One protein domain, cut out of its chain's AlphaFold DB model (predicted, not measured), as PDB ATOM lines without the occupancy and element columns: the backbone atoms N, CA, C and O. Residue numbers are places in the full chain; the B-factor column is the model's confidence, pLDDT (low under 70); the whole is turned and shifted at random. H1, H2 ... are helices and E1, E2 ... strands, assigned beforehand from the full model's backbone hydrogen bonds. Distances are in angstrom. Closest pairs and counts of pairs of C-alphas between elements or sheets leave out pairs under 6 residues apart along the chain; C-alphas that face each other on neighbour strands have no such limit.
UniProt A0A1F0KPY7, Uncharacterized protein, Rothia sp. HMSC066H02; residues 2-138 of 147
ATOM      1  N   THR A   2     -47.886 -45.948 -10.851       75.31
ATOM      2  CA  THR A   2     -47.020 -46.290 -12.003       75.31
ATOM      3  C   THR A   2     -45.735 -46.981 -11.546       75.31
ATOM      4  O   THR A   2     -45.276 -46.745 -10.428       75.31
ATOM      5  N   ALA A   3     -45.104 -47.771 -12.421       80.69
ATOM      6  CA  ALA A   3     -43.769 -48.326 -12.169       80.69
ATOM      7  C   ALA A   3     -42.724 -47.237 -11.859       80.69
ATOM      8  O   ALA A   3     -41.817 -47.453 -11.062       80.69
ATOM      9  N   SER A   4     -42.892 -46.035 -12.422       85.19
ATOM     10  CA  SER A   4     -42.052 -44.874 -12.109       85.19
ATOM     11  C   SER A   4     -42.172 -44.462 -10.636       85.19
ATOM     12  O   SER A   4     -41.160 -44.297  -9.954       85.19
ATOM     13  N   SER A   5     -43.399 -44.385 -10.110       83.31
ATOM     14  CA  SER A   5     -43.653 -44.089  -8.691       83.31
ATOM     15  C   SER A   5     -43.009 -45.134  -7.773       83.31
ATOM     16  O   SER A   5     -42.392 -44.768  -6.773       83.31
ATOM     17  N   MET A   6     -43.080 -46.419  -8.148       86.69
ATOM     18  CA  MET A   6     -42.401 -47.496  -7.422       86.69
ATOM     19  C   MET A   6     -40.887 -47.315  -7.419       86.69
ATOM     20  O   MET A   6     -40.276 -47.319  -6.352       86.69
ATOM     21  N   ASN A   7     -40.290 -47.087  -8.591       87.94
ATOM     22  CA  ASN A   7     -38.848 -46.909  -8.738       87.94
ATOM     23  C   ASN A   7     -38.317 -45.752  -7.884       87.94
ATOM     24  O   ASN A   7     -37.254 -45.881  -7.276       87.94
ATOM     25  N   ILE A   8     -39.062 -44.647  -7.797       87.06
ATOM     26  CA  ILE A   8     -38.717 -43.507  -6.938       87.06
ATOM     27  C   ILE A   8     -38.714 -43.929  -5.465       87.06
ATOM     28  O   ILE A   8     -37.713 -43.713  -4.780       87.06
ATOM     29  N   ALA A   9     -39.787 -44.565  -4.989       86.38
ATOM     30  CA  ALA A   9     -39.925 -44.963  -3.589       86.38
ATOM     31  C   ALA A   9     -38.818 -45.940  -3.146       86.38
ATOM     32  O   ALA A   9     -38.164 -45.725  -2.121       86.38
ATOM     33  N   VAL A  10     -38.534 -46.972  -3.949       89.00
ATOM     34  CA  VAL A  10     -37.500 -47.970  -3.614       89.00
ATOM     35  C   VAL A  10     -36.080 -47.414  -3.730       89.00
ATOM     36  O   VAL A  10     -35.217 -47.747  -2.918       89.00
ATOM     37  N   THR A  11     -35.829 -46.509  -4.684       89.12
ATOM     38  CA  THR A  11     -34.531 -45.825  -4.805       89.12
ATOM     39  C   THR A  11     -34.302 -44.879  -3.631       89.12
ATOM     40  O   THR A  11     -33.190 -44.790  -3.111       89.12
ATOM     41  N   TYR A  12     -35.351 -44.193  -3.170       87.69
ATOM     42  CA  TYR A  12     -35.281 -43.346  -1.985       87.69
ATOM     43  C   TYR A  12     -34.922 -44.165  -0.737       87.69
ATOM     44  O   TYR A  12     -33.997 -43.795  -0.013       87.69
ATOM     45  N   TYR A  13     -35.551 -45.331  -0.549       89.00
ATOM     46  CA  TYR A  13     -35.191 -46.276   0.515       89.00
ATOM     47  C   TYR A  13     -33.732 -46.754   0.413       89.00
ATOM     48  O   TYR A  13     -33.002 -46.766   1.403       89.00
ATOM     49  N   ALA A  14     -33.258 -47.092  -0.790       90.12
ATOM     50  CA  ALA A  14     -31.872 -47.511  -1.014       90.12
ATOM     51  C   ALA A  14     -30.841 -46.424  -0.660       90.12
ATOM     52  O   ALA A  14     -29.790 -46.704  -0.071       90.12
ATOM     53  N   ASN A  15     -31.142 -45.175  -1.015       89.81
ATOM     54  CA  ASN A  15     -30.303 -44.031  -0.677       89.81
ATOM     55  C   ASN A  15     -30.309 -43.763   0.830       89.81
ATOM     56  O   ASN A  15     -29.257 -43.451   1.382       89.81
ATOM     57  N   TYR A  16     -31.451 -43.944   1.500       88.88
ATOM     58  CA  TYR A  16     -31.547 -43.851   2.956       88.88
ATOM     59  C   TYR A  16     -30.623 -44.854   3.654       88.88
ATOM     60  O   TYR A  16     -29.838 -44.445   4.508       88.88
ATOM     61  N   GLN A  17     -30.625 -46.129   3.242       91.31
ATOM     62  CA  GLN A  17     -29.736 -47.139   3.834       91.31
ATOM     63  C   GLN A  17     -28.258 -46.727   3.714       91.31
ATOM     64  O   GLN A  17     -27.517 -46.768   4.691       91.31
ATOM     65  N   ASN A  18     -27.828 -46.258   2.534       92.81
ATOM     66  CA  ASN A  18     -26.457 -45.777   2.330       92.81
ATOM     67  C   ASN A  18     -26.137 -44.525   3.156       92.81
ATOM     68  O   ASN A  18     -25.071 -44.440   3.760       92.81
ATOM     69  N   TYR A  19     -27.045 -43.551   3.183       90.56
ATOM     70  CA  TYR A  19     -26.844 -42.308   3.918       90.56
ATOM     71  C   TYR A  19     -26.707 -42.557   5.421       90.56
ATOM     72  O   TYR A  19     -25.812 -42.002   6.058       90.56
ATOM     73  N   MET A  20     -27.560 -43.410   5.985       89.69
ATOM     74  CA  MET A  20     -27.511 -43.750   7.405       89.69
ATOM     75  C   MET A  20     -26.243 -44.522   7.750       89.69
ATOM     76  O   MET A  20     -25.589 -44.197   8.735       89.69
ATOM     77  N   LEU A  21     -25.828 -45.457   6.891       92.56
ATOM     78  CA  LEU A  21     -24.551 -46.144   7.058       92.56
ATOM     79  C   LEU A  21     -23.355 -45.192   7.021       92.56
ATOM     80  O   LEU A  21     -22.392 -45.455   7.722       92.56
ATOM     81  N   LEU A  22     -23.387 -44.109   6.243       91.12
ATOM     82  CA  LEU A  22     -22.258 -43.173   6.128       91.12
ATOM     83  C   LEU A  22     -22.260 -42.054   7.175       91.12
ATOM     84  O   LEU A  22     -21.194 -41.591   7.569       91.12
ATOM     85  N   SER A  23     -23.436 -41.569   7.569       88.12
ATOM     86  CA  SER A  23     -23.563 -40.363   8.398       88.12
ATOM     87  C   SER A  23     -23.992 -40.639   9.833       88.12
ATOM     88  O   SER A  23     -23.719 -39.814  10.701       88.12
ATOM     89  N   GLY A  24     -24.711 -41.738  10.076       84.12
ATOM     90  CA  GLY A  24     -25.374 -42.005  11.352       84.12
ATOM     91  C   GLY A  24     -26.459 -40.999  11.752       84.12
ATOM     92  O   GLY A  24     -26.993 -41.112  12.850       84.12
ATOM     93  N   ASP A  25     -26.802 -40.018  10.905       81.88
ATOM     94  CA  ASP A  25     -27.660 -38.890  11.287       81.88
ATOM     95  C   ASP A  25     -29.064 -38.979  10.681       81.88
ATOM     96  O   ASP A  25     -29.341 -38.423   9.617       81.88
ATOM     97  N   SER A  26     -29.989 -39.600  11.411       69.94
ATOM     98  CA  SER A  26     -31.389 -39.758  10.995       69.94
ATOM     99  C   SER A  26     -32.161 -38.441  10.844       69.94
ATOM    100  O   SER A  26     -33.148 -38.401  10.112       69.94
ATOM    101  N   ARG A  27     -31.712 -37.335  11.458       69.75
ATOM    102  CA  ARG A  27     -32.466 -36.063  11.523       69.75
ATOM    103  C   ARG A  27     -32.620 -35.371  10.172       69.75
ATOM    104  O   ARG A  27     -33.491 -34.520  10.013       69.75
ATOM    105  N   ARG A  28     -31.754 -35.690   9.207       64.19
ATOM    106  CA  ARG A  28     -31.754 -35.071   7.870       64.19
ATOM    107  C   ARG A  28     -32.655 -35.776   6.862       64.19
ATOM    108  O   ARG A  28     -32.793 -35.281   5.745       64.19
ATOM    109  N   LEU A  29     -33.265 -36.902   7.228       62.97
ATOM    110  CA  LEU A  29     -34.170 -37.635   6.351       62.97
ATOM    111  C   LEU A  29     -35.583 -37.627   6.937       62.97
ATOM    112  O   LEU A  29     -35.799 -38.005   8.085       62.97
ATOM    113  N   HIS A  30     -36.556 -37.183   6.136       58.62
ATOM    114  CA  HIS A  30     -37.975 -37.271   6.475       58.62
ATOM    115  C   HIS A  30     -38.412 -38.740   6.433       58.62
ATOM    116  O   HIS A  30     -38.790 -39.289   5.401       58.62
ATOM    117  N   LEU A  31     -38.280 -39.371   7.596       59.19
ATOM    118  CA  LEU A  31     -38.381 -40.802   7.863       59.19
ATOM    119  C   LEU A  31     -39.808 -41.339   8.005       59.19
ATOM    120  O   LEU A  31     -39.975 -42.549   8.112       59.19
ATOM    121  N   GLU A  32     -40.827 -40.473   7.985       62.34
ATOM    122  CA  GLU A  32     -42.233 -40.835   8.268       62.34
ATOM    123  C   GLU A  32     -42.778 -41.963   7.376       62.34
ATOM    124  O   GLU A  32     -43.762 -42.610   7.716       62.34
ATOM    125  N   ASN A  33     -42.110 -42.212   6.252       65.62
ATOM    126  CA  ASN A  33     -42.551 -43.076   5.173       65.62
ATOM    127  C   ASN A  33     -41.726 -44.379   5.045       65.62
ATOM    128  O   ASN A  33     -41.954 -45.148   4.111       65.62
ATOM    129  N   MET A  34     -40.753 -44.636   5.933       74.06
ATOM    130  CA  MET A  34     -39.902 -45.840   5.911       74.06
ATOM    131  C   MET A  34     -40.088 -46.679   7.175       74.06
ATOM    132  O   MET A  34     -39.562 -46.349   8.233       74.06
ATOM    133  N   LEU A  35     -40.802 -47.796   7.055       71.25
ATOM    134  CA  LEU A  35     -41.230 -48.585   8.213       71.25
ATOM    135  C   LEU A  35     -40.238 -49.704   8.598       71.25
ATOM    136  O   LEU A  35     -40.243 -50.160   9.737       71.25
ATOM    137  N   GLY A  36     -39.369 -50.127   7.671       70.00
ATOM    138  CA  GLY A  36     -38.513 -51.323   7.808       70.00
ATOM    139  C   GLY A  36     -37.187 -51.151   8.568       70.00
ATOM    140  O   GLY A  36     -36.436 -52.118   8.713       70.00
ATOM    141  N   GLY A  37     -36.882 -49.943   9.052       80.19
ATOM    142  CA  GLY A  37     -35.637 -49.642   9.767       80.19
ATOM    143  C   GLY A  37     -34.358 -49.848   8.937       80.19
ATOM    144  O   GLY A  37     -34.376 -49.988   7.712       80.19
ATOM    145  N   LEU A  38     -33.205 -49.836   9.608       87.94
ATOM    146  CA  LEU A  38     -31.901 -50.024   8.962       87.94
ATOM    147  C   LEU A  38     -31.559 -51.491   8.752       87.94
ATOM    148  O   LEU A  38     -31.933 -52.340   9.556       87.94
ATOM    149  N   PHE A  39     -30.788 -51.785   7.703       91.06
ATOM    150  CA  PHE A  39     -30.220 -53.114   7.453       91.06
ATOM    151  C   PHE A  39     -29.276 -53.566   8.570       91.06
ATOM    152  O   PHE A  39     -29.362 -54.716   9.002       91.06
ATOM    153  N   PHE A  40     -28.492 -52.637   9.113       92.31
ATOM    154  CA  PHE A  40     -27.528 -52.878  10.184       92.31
ATOM    155  C   PHE A  40     -27.883 -52.025  11.413       92.31
ATOM    156  O   PHE A  40     -27.284 -50.969  11.617       92.31
ATOM    157  N   PRO A  41     -28.886 -52.421  12.219       90.69
ATOM    158  CA  PRO A  41     -29.344 -51.614  13.353       90.69
ATOM    159  C   PRO A  41     -28.261 -51.419  14.424       90.69
ATOM    160  O   PRO A  41     -28.161 -50.339  14.993       90.69
ATOM    161  N   THR A  42     -27.383 -52.402  14.638       92.31
ATOM    162  CA  THR A  42     -26.260 -52.290  15.586       92.31
ATOM    163  C   THR A  42     -25.270 -51.190  15.217       92.31
ATOM    164  O   THR A  42     -24.680 -50.576  16.098       92.31
ATOM    165  N   ILE A  43     -25.108 -50.877  13.926       94.56
ATOM    166  CA  ILE A  43     -24.266 -49.754  13.493       94.56
ATOM    167  C   ILE A  43     -24.879 -48.417  13.925       94.56
ATOM    168  O   ILE A  43     -24.142 -47.505  14.291       94.56
ATOM    169  N   GLN A  44     -26.211 -48.300  13.943       89.38
ATOM    170  CA  GLN A  44     -26.867 -47.101  14.469       89.38
ATOM    171  C   GLN A  44     -26.555 -46.906  15.954       89.38
ATOM    172  O   GLN A  44     -26.194 -45.806  16.358       89.38
ATOM    173  N   GLU A  45     -26.605 -47.977  16.748       90.00
ATOM    174  CA  GLU A  45     -26.263 -47.919  18.174       90.00
ATOM    175  C   GLU A  45     -24.809 -47.473  18.399       90.00
ATOM    176  O   GLU A  45     -24.516 -46.752  19.356       90.00
ATOM    177  N   LEU A  46     -23.884 -47.856  17.508       94.81
ATOM    178  CA  LEU A  46     -22.500 -47.383  17.573       94.81
ATOM    179  C   LEU A  46     -22.402 -45.873  17.357       94.81
ATOM    180  O   LEU A  46     -21.646 -45.213  18.077       94.81
ATOM    181  N   TYR A  47     -23.164 -45.335  16.402       93.00
ATOM    182  CA  TYR A  47     -23.228 -43.900  16.141       93.00
ATOM    183  C   TYR A  47     -23.835 -43.131  17.309       93.00
ATOM    184  O   TYR A  47     -23.233 -42.154  17.761       93.00
ATOM    185  N   ASP A  48     -24.964 -43.601  17.835       90.56
ATOM    186  CA  ASP A  48     -25.667 -42.961  18.948       90.56
ATOM    187  C   ASP A  48     -24.783 -42.891  20.206       90.56
ATOM    188  O   ASP A  48     -24.780 -41.890  20.923       90.56
ATOM    189  N   ASN A  49     -23.958 -43.920  20.428       93.56
ATOM    190  CA  ASN A  49     -23.012 -43.994  21.542       93.56
ATOM    191  C   ASN A  49     -21.626 -43.393  21.237       93.56
ATOM    192  O   ASN A  49     -20.729 -43.490  22.075       93.56
ATOM    193  N   ALA A  50     -21.412 -42.827  20.043       93.38
ATOM    194  CA  ALA A  50     -20.108 -42.345  19.565       93.38
ATOM    195  C   ALA A  50     -18.961 -43.371  19.744       93.38
ATOM    196  O   ALA A  50     -17.820 -43.017  20.050       93.38
ATOM    197  N   SER A  51     -19.275 -44.658  19.574       96.25
ATOM    198  CA  SER A  51     -18.387 -45.792  19.879       96.25
ATOM    199  C   SER A  51     -17.838 -46.503  18.638       96.25
ATOM    200  O   SER A  51     -16.917 -47.321  18.746       96.25
ATOM    201  N   GLY A  52     -18.324 -46.145  17.448       95.75
ATOM    202  CA  GLY A  52     -17.779 -46.609  16.179       95.75
ATOM    203  C   GLY A  52     -18.365 -45.891  14.966       95.75
ATOM    204  O   GLY A  52     -19.384 -45.213  15.077       95.75
ATOM    205  N   TRP A  53     -17.706 -46.043  13.813       95.69
ATOM    206  CA  TRP A  53     -18.163 -45.477  12.538       95.69
ATOM    207  C   TRP A  53     -17.854 -46.373  11.347       95.69
ATOM    208  O   TRP A  53     -16.844 -47.078  11.335       95.69
ATOM    209  N   VAL A  54     -18.688 -46.303  10.310       96.00
ATOM    210  CA  VAL A  54     -18.390 -46.947   9.030       96.00
ATOM    211  C   VAL A  54     -17.316 -46.153   8.288       96.00
ATOM    212  O   VAL A  54     -17.416 -44.943   8.112       96.00
ATOM    213  N   ILE A  55     -16.294 -46.860   7.813       94.31
ATOM    214  CA  ILE A  55     -15.196 -46.341   7.005       94.31
ATOM    215  C   ILE A  55     -15.199 -47.071   5.666       94.31
ATOM    216  O   ILE A  55     -15.191 -48.301   5.602       94.31
ATOM    217  N   THR A  56     -15.203 -46.311   4.576       94.25
ATOM    218  CA  THR A  56     -15.218 -46.854   3.217       94.25
ATOM    219  C   THR A  56     -14.610 -45.848   2.236       94.25
ATOM    220  O   THR A  56     -14.793 -44.643   2.412       94.25
ATOM    221  N   PRO A  57     -13.905 -46.302   1.184       91.00
ATOM    222  CA  PRO A  57     -13.507 -45.432   0.078       91.00
ATOM    223  C   PRO A  57     -14.671 -45.119  -0.883       91.00
ATOM    224  O   PRO A  57     -14.522 -44.288  -1.775       91.00
ATOM    225  N   ASN A  58     -15.825 -45.785  -0.735       88.81
ATOM    226  CA  ASN A  58     -16.961 -45.685  -1.649       88.81
ATOM    227  C   ASN A  58     -18.094 -44.834  -1.065       88.81
ATOM    228  O   ASN A  58     -18.537 -45.057   0.056       88.81
ATOM    229  N   GLN A  59     -18.673 -43.951  -1.882       82.44
ATOM    230  CA  GLN A  59     -19.880 -43.192  -1.515       82.44
ATOM    231  C   GLN A  59     -21.168 -44.039  -1.525       82.44
ATOM    232  O   GLN A  59     -22.219 -43.572  -1.093       82.44
ATOM    233  N   ARG A  60     -21.107 -45.277  -2.035       90.06
ATOM    234  CA  ARG A  60     -22.203 -46.256  -2.006       90.06
ATOM    235  C   ARG A  60     -21.687 -47.586  -1.473       90.06
ATOM    236  O   ARG A  60     -20.910 -48.258  -2.145       90.06
ATOM    237  N   ILE A  61     -22.126 -47.942  -0.271       94.38
ATOM    238  CA  ILE A  61     -21.827 -49.207   0.408       94.38
ATOM    239  C   ILE A  61     -22.737 -50.321  -0.116       94.38
ATOM    240  O   ILE A  61     -22.285 -51.444  -0.311       94.38
ATOM    241  N   LEU A  62     -24.006 -49.996  -0.374       95.19
ATOM    242  CA  LEU A  62     -25.015 -50.912  -0.898       95.19
ATOM    243  C   LEU A  62     -25.386 -50.492  -2.321       95.19
ATOM    244  O   LEU A  62     -25.944 -49.409  -2.526       95.19
ATOM    245  N   ASN A  63     -25.094 -51.344  -3.303       95.31
ATOM    246  CA  ASN A  63     -25.505 -51.133  -4.686       95.31
ATOM    247  C   ASN A  63     -26.885 -51.748  -4.937       95.31
ATOM    248  O   ASN A  63     -27.059 -52.960  -4.846       95.31
ATOM    249  N   PHE A  64     -27.863 -50.906  -5.248       95.75
ATOM    250  CA  PHE A  64     -29.259 -51.300  -5.398       95.75
ATOM    251  C   PHE A  64     -29.579 -51.786  -6.815       95.75
ATOM    252  O   PHE A  64     -29.216 -51.132  -7.791       95.75
ATOM    253  N   THR A  65     -30.302 -52.901  -6.911       95.94
ATOM    254  CA  THR A  65     -30.800 -53.480  -8.163       95.94
ATOM    255  C   THR A  65     -32.260 -53.895  -8.004       95.94
ATOM    256  O   THR A  65     -32.615 -54.596  -7.056       95.94
ATOM    257  N   ILE A  66     -33.100 -53.509  -8.962       95.25
ATOM    258  CA  ILE A  66     -34.455 -54.045  -9.119       95.25
ATOM    259  C   ILE A  66     -34.357 -55.331  -9.947       95.25
ATOM    260  O   ILE A  66     -33.727 -55.328 -11.004       95.25
ATOM    261  N   LEU A  67     -34.948 -56.425  -9.466       95.31
ATOM    262  CA  LEU A  67     -34.821 -57.751 -10.086       95.31
ATOM    263  C   LEU A  67     -35.908 -58.048 -11.125       95.31
ATOM    264  O   LEU A  67     -35.816 -59.039 -11.847       95.31
ATOM    265  N   GLU A  68     -36.931 -57.200 -11.205       91.62
ATOM    266  CA  GLU A  68     -38.125 -57.418 -12.017       91.62
ATOM    267  C   GLU A  68     -38.432 -56.185 -12.879       91.62
ATOM    268  O   GLU A  68     -38.226 -55.053 -12.444       91.62
ATOM    269  N   PRO A  69     -38.950 -56.360 -14.106       87.81
ATOM    270  CA  PRO A  69     -39.218 -55.237 -15.003       87.81
ATOM    271  C   PRO A  69     -40.419 -54.381 -14.574       87.81
ATOM    272  O   PRO A  69     -40.530 -53.232 -15.003       87.81
ATOM    273  N   GLN A  70     -41.342 -54.936 -13.785       89.69
ATOM    274  CA  GLN A  70     -42.568 -54.279 -13.335       89.69
ATOM    275  C   GLN A  70     -42.909 -54.722 -11.908       89.69
ATOM    276  O   GLN A  70     -42.706 -55.894 -11.586       89.69
ATOM    277  N   PRO A  71     -43.458 -53.827 -11.069       92.12
ATOM    278  CA  PRO A  71     -43.969 -54.212  -9.764       92.12
ATOM    279  C   PRO A  71     -45.229 -55.073  -9.891       92.12
ATOM    280  O   PRO A  71     -46.053 -54.885 -10.790       92.12
ATOM    281  N   ARG A  72     -45.412 -55.980  -8.938       93.06
ATOM    282  CA  ARG A  72     -46.623 -56.778  -8.776       93.06
ATOM    283  C   ARG A  72     -47.641 -56.004  -7.946       93.06
ATOM    284  O   ARG A  72     -47.338 -55.586  -6.832       93.06
ATOM    285  N   ILE A  73     -48.855 -55.832  -8.460       92.38
ATOM    286  CA  ILE A  73     -49.967 -55.265  -7.686       92.38
ATOM    287  C   ILE A  73     -50.492 -56.360  -6.756       92.38
ATOM    288  O   ILE A  73     -50.840 -57.445  -7.219       92.38
ATOM    289  N   VAL A  74     -50.511 -56.081  -5.454       92.94
ATOM    290  CA  VAL A  74     -50.950 -57.034  -4.420       92.94
ATOM    291  C   VAL A  74     -52.337 -56.675  -3.908       92.94
ATOM    292  O   VAL A  74     -53.154 -57.562  -3.680       92.94
ATOM    293  N   ASP A  75     -52.617 -55.379  -3.784       91.56
ATOM    294  CA  ASP A  75     -53.928 -54.863  -3.406       91.56
ATOM    295  C   ASP A  75     -54.180 -53.544  -4.140       91.56
ATOM    296  O   ASP A  75     -53.588 -52.510  -3.828       91.56
ATOM    297  N   GLU A  76     -55.040 -53.585  -5.153       88.81
ATOM    298  CA  GLU A  76     -55.358 -52.404  -5.951       88.81
ATOM    299  C   GLU A  76     -56.153 -51.363  -5.150       88.81
ATOM    300  O   GLU A  76     -55.875 -50.166  -5.267       88.81
ATOM    301  N   ALA A  77     -57.077 -51.817  -4.294       89.25
ATOM    302  CA  ALA A  77     -57.960 -50.961  -3.505       89.25
ATOM    303  C   ALA A  77     -57.184 -50.156  -2.456       89.25
ATOM    304  O   ALA A  77     -57.485 -48.986  -2.230       89.25
ATOM    305  N   ASN A  78     -56.157 -50.763  -1.858       87.62
ATOM    306  CA  ASN A  78     -55.273 -50.108  -0.894       87.62
ATOM    307  C   ASN A  78     -53.967 -49.593  -1.515       87.62
ATOM    308  O   ASN A  78     -53.070 -49.176  -0.785       87.62
ATOM    309  N   HIS A  79     -53.842 -49.632  -2.846       89.56
ATOM    310  CA  HIS A  79     -52.663 -49.171  -3.576       89.56
ATOM    311  C   HIS A  79     -51.352 -49.785  -3.056       89.56
ATOM    312  O   HIS A  79     -50.353 -49.080  -2.876       89.56
ATOM    313  N   VAL A  80     -51.354 -51.102  -2.832       91.75
ATOM    314  CA  VAL A  80     -50.187 -51.873  -2.396       91.75
ATOM    315  C   VAL A  80     -49.578 -52.616  -3.577       91.75
ATOM    316  O   VAL A  80     -50.248 -53.385  -4.277       91.75
ATOM    317  N   CYS A  81     -48.279 -52.423  -3.767       92.50
ATOM    318  CA  CYS A  81     -47.494 -53.169  -4.735       92.50
ATOM    319  C   CYS A  81     -46.176 -53.651  -4.140       92.50
ATOM    320  O   CYS A  81     -45.649 -53.085  -3.183       92.50
ATOM    321  N   GLU A  82     -45.619 -54.667  -4.777       95.06
ATOM    322  CA  GLU A  82     -44.373 -55.294  -4.384       95.06
ATOM    323  C   GLU A  82     -43.401 -55.368  -5.551       95.06
ATOM    324  O   GLU A  82     -43.809 -55.492  -6.707       95.06
ATOM    325  N   ILE A  83     -42.107 -55.307  -5.254       95.25
ATOM    326  CA  ILE A  83     -41.063 -55.578  -6.239       95.25
ATOM    327  C   ILE A  83     -39.867 -56.246  -5.571       95.25
ATOM    328  O   ILE A  83     -39.443 -55.847  -4.480       95.25
ATOM    329  N   ASN A  84     -39.321 -57.267  -6.222       96.12
ATOM    330  CA  ASN A  84     -38.132 -57.952  -5.741       96.12
ATOM    331  C   ASN A  84     -36.876 -57.138  -6.051       96.12
ATOM    332  O   ASN A  84     -36.689 -56.608  -7.152       96.12
ATOM    333  N   VAL A  85     -35.998 -57.039  -5.057       95.94
ATOM    334  CA  VAL A  85     -34.794 -56.212  -5.109       95.94
ATOM    335  C   VAL A  85     -33.587 -56.944  -4.537       95.94
ATOM    336  O   VAL A  85     -33.704 -57.912  -3.781       95.94
ATOM    337  N   ARG A  86     -32.403 -56.441  -4.883       96.44
ATOM    338  CA  ARG A  86     -31.116 -56.875  -4.342       96.44
ATOM    339  C   ARG A  86     -30.262 -55.667  -3.982       96.44
ATOM    340  O   ARG A  86     -30.218 -54.689  -4.727       96.44
ATOM    341  N   TYR A  87     -29.542 -55.769  -2.873       96.50
ATOM    342  CA  TYR A  87     -28.512 -54.822  -2.466       96.50
ATOM    343  C   TYR A  87     -27.172 -55.542  -2.393       96.50
ATOM    344  O   TYR A  87     -26.983 -56.394  -1.530       96.50
ATOM    345  N   ASP A  88     -26.244 -55.208  -3.283       96.06
ATOM    346  CA  ASP A  88     -24.899 -55.784  -3.275       96.06
ATOM    347  C   ASP A  88     -24.003 -54.973  -2.341       96.06
ATOM    348  O   ASP A  88     -23.825 -53.764  -2.529       96.06
ATOM    349  N   LEU A  89     -23.451 -55.634  -1.327       95.06
ATOM    350  CA  LEU A  89     -22.585 -55.015  -0.339       95.06
ATOM    351  C   LEU A  89     -21.165 -54.888  -0.891       95.06
ATOM    352  O   LEU A  89     -20.567 -55.852  -1.369       95.06
ATOM    353  N   LYS A  90     -20.598 -53.689  -0.792       93.88
ATOM    354  CA  LYS A  90     -19.191 -53.448  -1.105       93.88
ATOM    355  C   LYS A  90     -18.306 -54.003   0.019       93.88
ATOM    356  O   LYS A  90     -18.389 -53.494   1.139       93.88
ATOM    357  N   PRO A  91     -17.448 -55.007  -0.249       86.25
ATOM    358  CA  PRO A  91     -16.648 -55.665   0.786       86.25
ATOM    359  C   PRO A  91     -15.585 -54.744   1.404       86.25
ATOM    360  O   PRO A  91     -15.026 -55.054   2.453       86.25
ATOM    361  N   GLU A  92     -15.293 -53.602   0.778       93.19
ATOM    362  CA  GLU A  92     -14.349 -52.611   1.294       93.19
ATOM    363  C   GLU A  92     -14.919 -51.779   2.451       93.19
ATOM    364  O   GLU A  92     -14.153 -51.098   3.137       93.19
ATOM    365  N   ALA A  93     -16.239 -51.810   2.673       95.06
ATOM    366  CA  ALA A  93     -16.863 -51.130   3.797       95.06
ATOM    367  C   ALA A  93     -16.540 -51.849   5.114       95.06
ATOM    368  O   ALA A  93     -16.774 -53.050   5.279       95.06
ATOM    369  N   LYS A  94     -15.998 -51.091   6.065       96.56
ATOM    370  CA  LYS A  94     -15.581 -51.576   7.383       96.56
ATOM    371  C   LYS A  94     -16.194 -50.722   8.480       96.56
ATOM    372  O   LYS A  94     -16.556 -49.579   8.236       96.56
ATOM    373  N   VAL A  95     -16.254 -51.248   9.693       97.06
ATOM    374  CA  VAL A  95     -16.641 -50.512  10.897       97.06
ATOM    375  C   VAL A  95     -15.411 -50.354  11.779       97.06
ATOM    376  O   VAL A  95     -14.752 -51.333  12.128       97.06
ATOM    377  N   PHE A  96     -15.073 -49.114  12.109       97.81
ATOM    378  CA  PHE A  96     -14.053 -48.790  13.095       97.81
ATOM    379  C   PHE A  96     -14.676 -48.763  14.488       97.81
ATOM    380  O   PHE A  96     -15.635 -48.027  14.702       97.81
ATOM    381  N   ILE A  97     -14.109 -49.516  15.432       98.12
ATOM    382  CA  ILE A  97     -14.540 -49.541  16.836       98.12
ATOM    383  C   ILE A  97     -13.552 -48.747  17.690       98.12
ATOM    384  O   ILE A  97     -12.364 -49.071  17.749       98.12
ATOM    385  N   VAL A  98     -14.047 -47.712  18.374       97.19
ATOM    386  CA  VAL A  98     -13.228 -46.725  19.100       97.19
ATOM    387  C   VAL A  98     -12.460 -47.348  20.251       97.19
ATOM    388  O   VAL A  98     -11.247 -47.157  20.353       97.19
ATOM    389  N   GLY A  99     -13.161 -48.095  21.109       97.19
ATOM    390  CA  GLY A  99     -12.573 -48.698  22.308       97.19
ATOM    391  C   GLY A  99     -11.435 -49.665  21.980       97.19
ATOM    392  O   GLY A  99     -10.473 -49.777  22.735       97.19
ATOM    393  N   GLU A 100     -11.505 -50.300  20.812       97.44
ATOM    394  CA  GLU A 100     -10.542 -51.307  20.368       97.44
ATOM    395  C   GLU A 100      -9.488 -50.763  19.402       97.44
ATOM    396  O   GLU A 100      -8.445 -51.390  19.217       97.44
ATOM    397  N   LYS A 101      -9.750 -49.606  18.780       96.81
ATOM    398  CA  LYS A 101      -8.932 -49.008  17.715       96.81
ATOM    399  C   LYS A 101      -8.689 -49.971  16.546       96.81
ATOM    400  O   LYS A 101      -7.590 -50.028  15.992       96.81
ATOM    401  N   LYS A 102      -9.717 -50.737  16.176       97.88
ATOM    402  CA  LYS A 102      -9.665 -51.776  15.135       97.88
ATOM    403  C   LYS A 102     -10.769 -51.600  14.100       97.88
ATOM    404  O   LYS A 102     -11.796 -50.984  14.372       97.88
ATOM    405  N   LEU A 103     -10.519 -52.146  12.910       97.31
ATOM    406  CA  LEU A 103     -11.465 -52.207  11.801       97.31
ATOM    407  C   LEU A 103     -11.993 -53.630  11.647       97.31
ATOM    408  O   LEU A 103     -11.203 -54.572  11.583       97.31
ATOM    409  N   TYR A 104     -13.302 -53.740  11.479       97.44
ATOM    410  CA  TYR A 104     -14.016 -54.989  11.249       97.44
ATOM    411  C   TYR A 104     -14.777 -54.921   9.921       97.44
ATOM    412  O   TYR A 104     -15.237 -53.838   9.550       97.44
ATOM    413  N   PRO A 105     -14.901 -56.024   9.167       95.62
ATOM    414  CA  PRO A 105     -15.844 -56.101   8.056       95.62
ATOM    415  C   PRO A 105     -17.245 -55.658   8.492       95.62
ATOM    416  O   PRO A 105     -17.716 -56.035   9.560       95.62
ATOM    417  N   ILE A 106     -17.941 -54.874   7.665       95.06
ATOM    418  CA  ILE A 106     -19.314 -54.448   7.988       95.06
ATOM    419  C   ILE A 106     -20.284 -55.638   8.124       95.06
ATOM    420  O   ILE A 106     -21.271 -55.551   8.847       95.06
ATOM    421  N   THR A 107     -19.977 -56.770   7.484       94.38
ATOM    422  CA  THR A 107     -20.731 -58.026   7.609       94.38
ATOM    423  C   THR A 107     -20.722 -58.601   9.020       94.38
ATOM    424  O   THR A 107     -21.675 -59.281   9.379       94.38
ATOM    425  N   ASP A 108     -19.717 -58.294   9.844       95.69
ATOM    426  CA  ASP A 108     -19.672 -58.745  11.243       95.69
ATOM    427  C   ASP A 108     -20.795 -58.099  12.083       95.69
ATOM    428  O   ASP A 108     -21.110 -58.558  13.177       95.69
ATOM    429  N   PHE A 109     -21.431 -57.047  11.552       94.75
ATOM    430  CA  PHE A 109     -22.552 -56.332  12.162       94.75
ATOM    431  C   PHE A 109     -23.910 -56.737  11.571       94.75
ATOM    432  O   PHE A 109     -24.930 -56.145  11.928       94.75
ATOM    433  N   ASP A 110     -23.958 -57.746  10.694       93.06
ATOM    434  CA  ASP A 110     -25.205 -58.352  10.218       93.06
ATOM    435  C   ASP A 110     -25.836 -59.255  11.293       93.06
ATOM    436  O   ASP A 110     -25.914 -60.475  11.171       93.06
ATOM    437  N   THR A 111     -26.326 -58.656  12.376       90.75
ATOM    438  CA  THR A 111     -26.911 -59.405  13.503       90.75
ATOM    439  C   THR A 111     -28.242 -60.079  13.182       90.75
ATOM    440  O   THR A 111     -28.753 -60.855  13.989       90.75
ATOM    441  N   ARG A 112     -28.818 -59.791  12.011       89.88
ATOM    442  CA  ARG A 112     -30.075 -60.384  11.542       89.88
ATOM    443  C   ARG A 112     -29.864 -61.454  10.474       89.88
ATOM    444  O   ARG A 112     -30.860 -62.016  10.024       89.88
ATOM    445  N   ASN A 113     -28.616 -61.751  10.102       91.12
ATOM    446  CA  ASN A 113     -28.251 -62.734   9.079       91.12
ATOM    447  C   ASN A 113     -28.988 -62.504   7.744       91.12
ATOM    448  O   ASN A 113     -29.530 -63.440   7.153       91.12
ATOM    449  N   ILE A 114     -29.073 -61.247   7.294       92.31
ATOM    450  CA  ILE A 114     -29.750 -60.879   6.040       92.31
ATOM    451  C   ILE A 114     -28.800 -60.826   4.834       92.31
ATOM    452  O   ILE A 114     -29.261 -60.798   3.692       92.31
ATOM    453  N   VAL A 115     -27.484 -60.817   5.056       93.94
ATOM    454  CA  VAL A 115     -26.462 -60.846   4.007       93.94
ATOM    455  C   VAL A 115     -26.185 -62.295   3.610       93.94
ATOM    456  O   VAL A 115     -25.684 -63.099   4.389       93.94
ATOM    457  N   THR A 116     -26.460 -62.633   2.353       91.50
ATOM    458  CA  THR A 116     -26.188 -63.944   1.754       91.50
ATOM    459  C   THR A 116     -25.298 -63.769   0.528       91.50
ATOM    460  O   THR A 116     -25.670 -63.093  -0.429       91.50
ATOM    461  N   GLY A 117     -24.098 -64.360   0.545       90.19
ATOM    462  CA  GLY A 117     -23.166 -64.291  -0.591       90.19
ATOM    463  C   GLY A 117     -22.686 -62.875  -0.941       90.19
ATOM    464  O   GLY A 117     -22.355 -62.616  -2.092       90.19
ATOM    465  N   GLY A 118     -22.670 -61.955   0.032       93.12
ATOM    466  CA  GLY A 118     -22.315 -60.545  -0.183       93.12
ATOM    467  C   GLY A 118     -23.474 -59.659  -0.647       93.12
ATOM    468  O   GLY A 118     -23.261 -58.480  -0.927       93.12
ATOM    469  N   SER A 119     -24.699 -60.185  -0.689       95.75
ATOM    470  CA  SER A 119     -25.882 -59.433  -1.107       95.75
ATOM    471  C   SER A 119     -27.031 -59.601  -0.117       95.75
ATOM    472  O   SER A 119     -27.143 -60.613   0.566       95.75
ATOM    473  N   ILE A 120     -27.913 -58.611  -0.056       95.50
ATOM    474  CA  ILE A 120     -29.171 -58.663   0.692       95.50
ATOM    475  C   ILE A 120     -30.295 -58.750  -0.335       95.50
ATOM    476  O   ILE A 120     -30.425 -57.873  -1.193       95.50
ATOM    477  N   TYR A 121     -31.098 -59.804  -0.253       95.94
ATOM    478  CA  TYR A 121     -32.261 -60.014  -1.110       95.94
ATOM    479  C   TYR A 121     -33.531 -59.714  -0.332       95.94
ATOM    480  O   TYR A 121     -33.582 -59.915   0.880       95.94
ATOM    481  N   GLY A 122     -34.566 -59.258  -1.024       94.69
ATOM    482  CA  GLY A 122     -35.868 -59.108  -0.401       94.69
ATOM    483  C   GLY A 122     -36.909 -58.501  -1.314       94.69
ATOM    484  O   GLY A 122     -36.652 -58.183  -2.478       94.69
ATOM    485  N   THR A 123     -38.085 -58.314  -0.740       95.31
ATOM    486  CA  THR A 123     -39.231 -57.707  -1.403       95.31
ATOM    487  C   THR A 123     -39.491 -56.343  -0.783       95.31
ATOM    488  O   THR A 123     -39.631 -56.207   0.437       95.31
ATOM    489  N   MET A 124     -39.551 -55.320  -1.631       93.50
ATOM    490  CA  MET A 124     -40.010 -53.991  -1.245       93.50
ATOM    491  C   MET A 124     -41.520 -53.941  -1.393       93.50
ATOM    492  O   MET A 124     -42.025 -54.126  -2.498       93.50
ATOM    493  N   VAL A 125     -42.219 -53.667  -0.299       93.25
ATOM    494  CA  VAL A 125     -43.664 -53.443  -0.263       93.25
ATOM    495  C   VAL A 125     -43.892 -51.942  -0.168       93.25
ATOM    496  O   VAL A 125     -43.421 -51.306   0.777       93.25
ATOM    497  N   CYS A 126     -44.615 -51.378  -1.127       90.62
ATOM    498  CA  CYS A 126     -44.958 -49.963  -1.130       90.62
ATOM    499  C   CYS A 126     -46.470 -49.776  -1.117       90.62
ATOM    500  O   CYS A 126     -47.183 -50.390  -1.913       90.62
ATOM    501  N   ARG A 127     -46.943 -48.877  -0.254       90.44
ATOM    502  CA  ARG A 127     -48.312 -48.361  -0.266       90.44
ATOM    503  C   ARG A 127     -48.285 -46.902  -0.699       90.44
ATOM    504  O   ARG A 127     -47.605 -46.097  -0.075       90.44
ATOM    505  N   PHE A 128     -49.016 -46.543  -1.749       84.50
ATOM    506  CA  PHE A 128     -49.067 -45.163  -2.244       84.50
ATOM    507  C   PHE A 128     -50.340 -44.465  -1.753       84.50
ATOM    508  O   PHE A 128     -51.438 -44.814  -2.175       84.50
ATOM    509  N   LEU A 129     -50.182 -43.482  -0.868       79.19
ATOM    510  CA  LEU A 129     -51.250 -42.739  -0.199       79.19
ATOM    511  C   LEU A 129     -51.110 -41.248  -0.533       79.19
ATOM    512  O   LEU A 129     -50.504 -40.542   0.252       79.19
ATOM    513  N   ASP A 130     -51.604 -40.748  -1.668       69.44
ATOM    514  CA  ASP A 130     -51.409 -39.340  -2.089       69.44
ATOM    515  C   ASP A 130     -51.602 -38.324  -0.927       69.44
ATOM    516  O   ASP A 130     -52.693 -38.290  -0.348       69.44
ATOM    517  N   PRO A 131     -50.577 -37.534  -0.510       67.69
ATOM    518  CA  PRO A 131     -49.250 -37.303  -1.122       67.69
ATOM    519  C   PRO A 131     -48.082 -38.136  -0.550       67.69
ATOM    520  O   PRO A 131     -46.919 -37.916  -0.887       67.69
ATOM    521  N   LYS A 132     -48.357 -39.050   0.375       75.12
ATOM    522  CA  LYS A 132     -47.406 -39.924   1.066       75.12
ATOM    523  C   LYS A 132     -47.212 -41.266   0.346       75.12
ATOM    524  O   LYS A 132     -48.004 -41.713  -0.481       75.12
ATOM    525  N   TRP A 133     -46.137 -41.950   0.697       79.44
ATOM    526  CA  TRP A 133     -45.959 -43.369   0.406       79.44
ATOM    527  C   TRP A 133     -45.430 -44.044   1.659       79.44
ATOM    528  O   TRP A 133     -44.723 -43.418   2.434       79.44
ATOM    529  N   GLU A 134     -45.737 -45.311   1.858       87.62
ATOM    530  CA  GLU A 134     -45.120 -46.128   2.895       87.62
ATOM    531  C   GLU A 134     -44.273 -47.174   2.201       87.62
ATOM    532  O   GLU A 134     -44.725 -47.807   1.248       87.62
ATOM    533  N   VAL A 135     -43.044 -47.345   2.669       88.25
ATOM    534  CA  VAL A 135     -42.105 -48.313   2.124       88.25
ATOM    535  C   VAL A 135     -41.652 -49.236   3.240       88.25
ATOM    536  O   VAL A 135     -41.148 -48.789   4.274       88.25
ATOM    537  N   ASN A 136     -41.805 -50.534   3.008       90.19
ATOM    538  CA  ASN A 136     -41.295 -51.573   3.880       90.19
ATOM    539  C   ASN A 136     -40.424 -52.553   3.091       90.19
ATOM    540  O   ASN A 136     -40.705 -52.857   1.933       90.19
ATOM    541  N   PHE A 137     -39.381 -53.065   3.732       91.94
ATOM    542  CA  PHE A 137     -38.510 -54.086   3.165       91.94
ATOM    543  C   PHE A 137     -38.659 -55.374   3.962       91.94
ATOM    544  O   PHE A 137     -38.499 -55.373   5.181       91.94
ATOM    545  N   THR A 138     -38.910 -56.475   3.262       92.00
ATOM    546  CA  THR A 138     -38.911 -57.812   3.856       92.00
ATOM    547  C   THR A 138     -37.715 -58.590   3.311       92.00
ATOM    548  O   THR A 138     -37.689 -58.850   2.105       92.00
TER     549      THR A 138
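This is residues 2 to 138 of the 147 residues of an uncharacterized protein of Rothia sp. HMSC066H02 (UniProt A0A1F0KPY7). What would one see first? A strongly twisted sheet of five strands, E2, E3, E4, E7 and E8, curls round the long helix H1; a small sheet, E1, E5 and E6, makes a head near the last residues of H1, with the short helix H2 packed on E1. How is it made up? The 137 printed residues hold three named helices and eight named strands, a mixed class, in the order H1 H2 E1 E2 E3 E4 E5 E6 H3 E7 E8. The large sheet is branched and the small one runs E1 E5 E6, both with antiparallel neighbours; the whole is compact, with a radius of gyration of the C-alphas of 15.8 A, and elongated, spanning 53 by 31 by 24 A.

Where is the large sheet? E2 is residues 62 to 66, E3 72 to 75, E4 80 to 89 and 27.9 A long from first to last C-alpha, E7 119 to 129 and 30.4 A, and E8 132 to 138 and 20.0 A, ending at C-alpha 138 (-38.911, -57.812, 3.856). Where are the others? H1, residues 3 to 23, runs 29.9 A from C-alpha 3 (-43.769, -48.326, -12.169). H2 is residues 41 to 48, E1 52 to 55, E5 94 to 97, E6 102 to 105 and H3 106 to 109.

How is the large sheet joined? E2, with N 65 and O 86 at 2.8 A, and E3, with N 72 and O 82 at 2.8 A, lie on one side of E4, and E7, with N 85 and O 122 at 2.9 A, on the other side. E3 and E4 form a hairpin, as do E7 and E8, with N 125 and O 136 at 2.8 A. Where is H1? It is on this sheet, its closest C-alphas to E2 being Asn 18 and Leu 62, 6.2 A. With residues 20 to 21 alone it only just touches H2, with 3 pairs of C-alphas within 8 A, the closest Leu 21 and Ile 43 at 7.4 A. What is on the small sheet? H2 is over E1, their closest C-alphas being Leu 46 and Gly 52, 5.0 A; H3 only grazes the sheet with residues 106 to 109. N 53 and O 96 of E1 and E5 are 3.0 A apart, and N 95 and O 104 of the hairpin E5 and E6 2.8 A. Are the helix backbones complete? Every O i to N i+4 pair is within hydrogen-bond range in H1 and H2; H3 is too short for one.

How far does it reach? The C-alphas farthest apart, of Ala 77 and Lys 101, are 53.5 A apart. Is anything broken or uncertain? The printed part has no cut, and the link from H1 to H2 is long, with 17 residues. Residues 26 to 33 and 130 to 131 have pLDDT under 70.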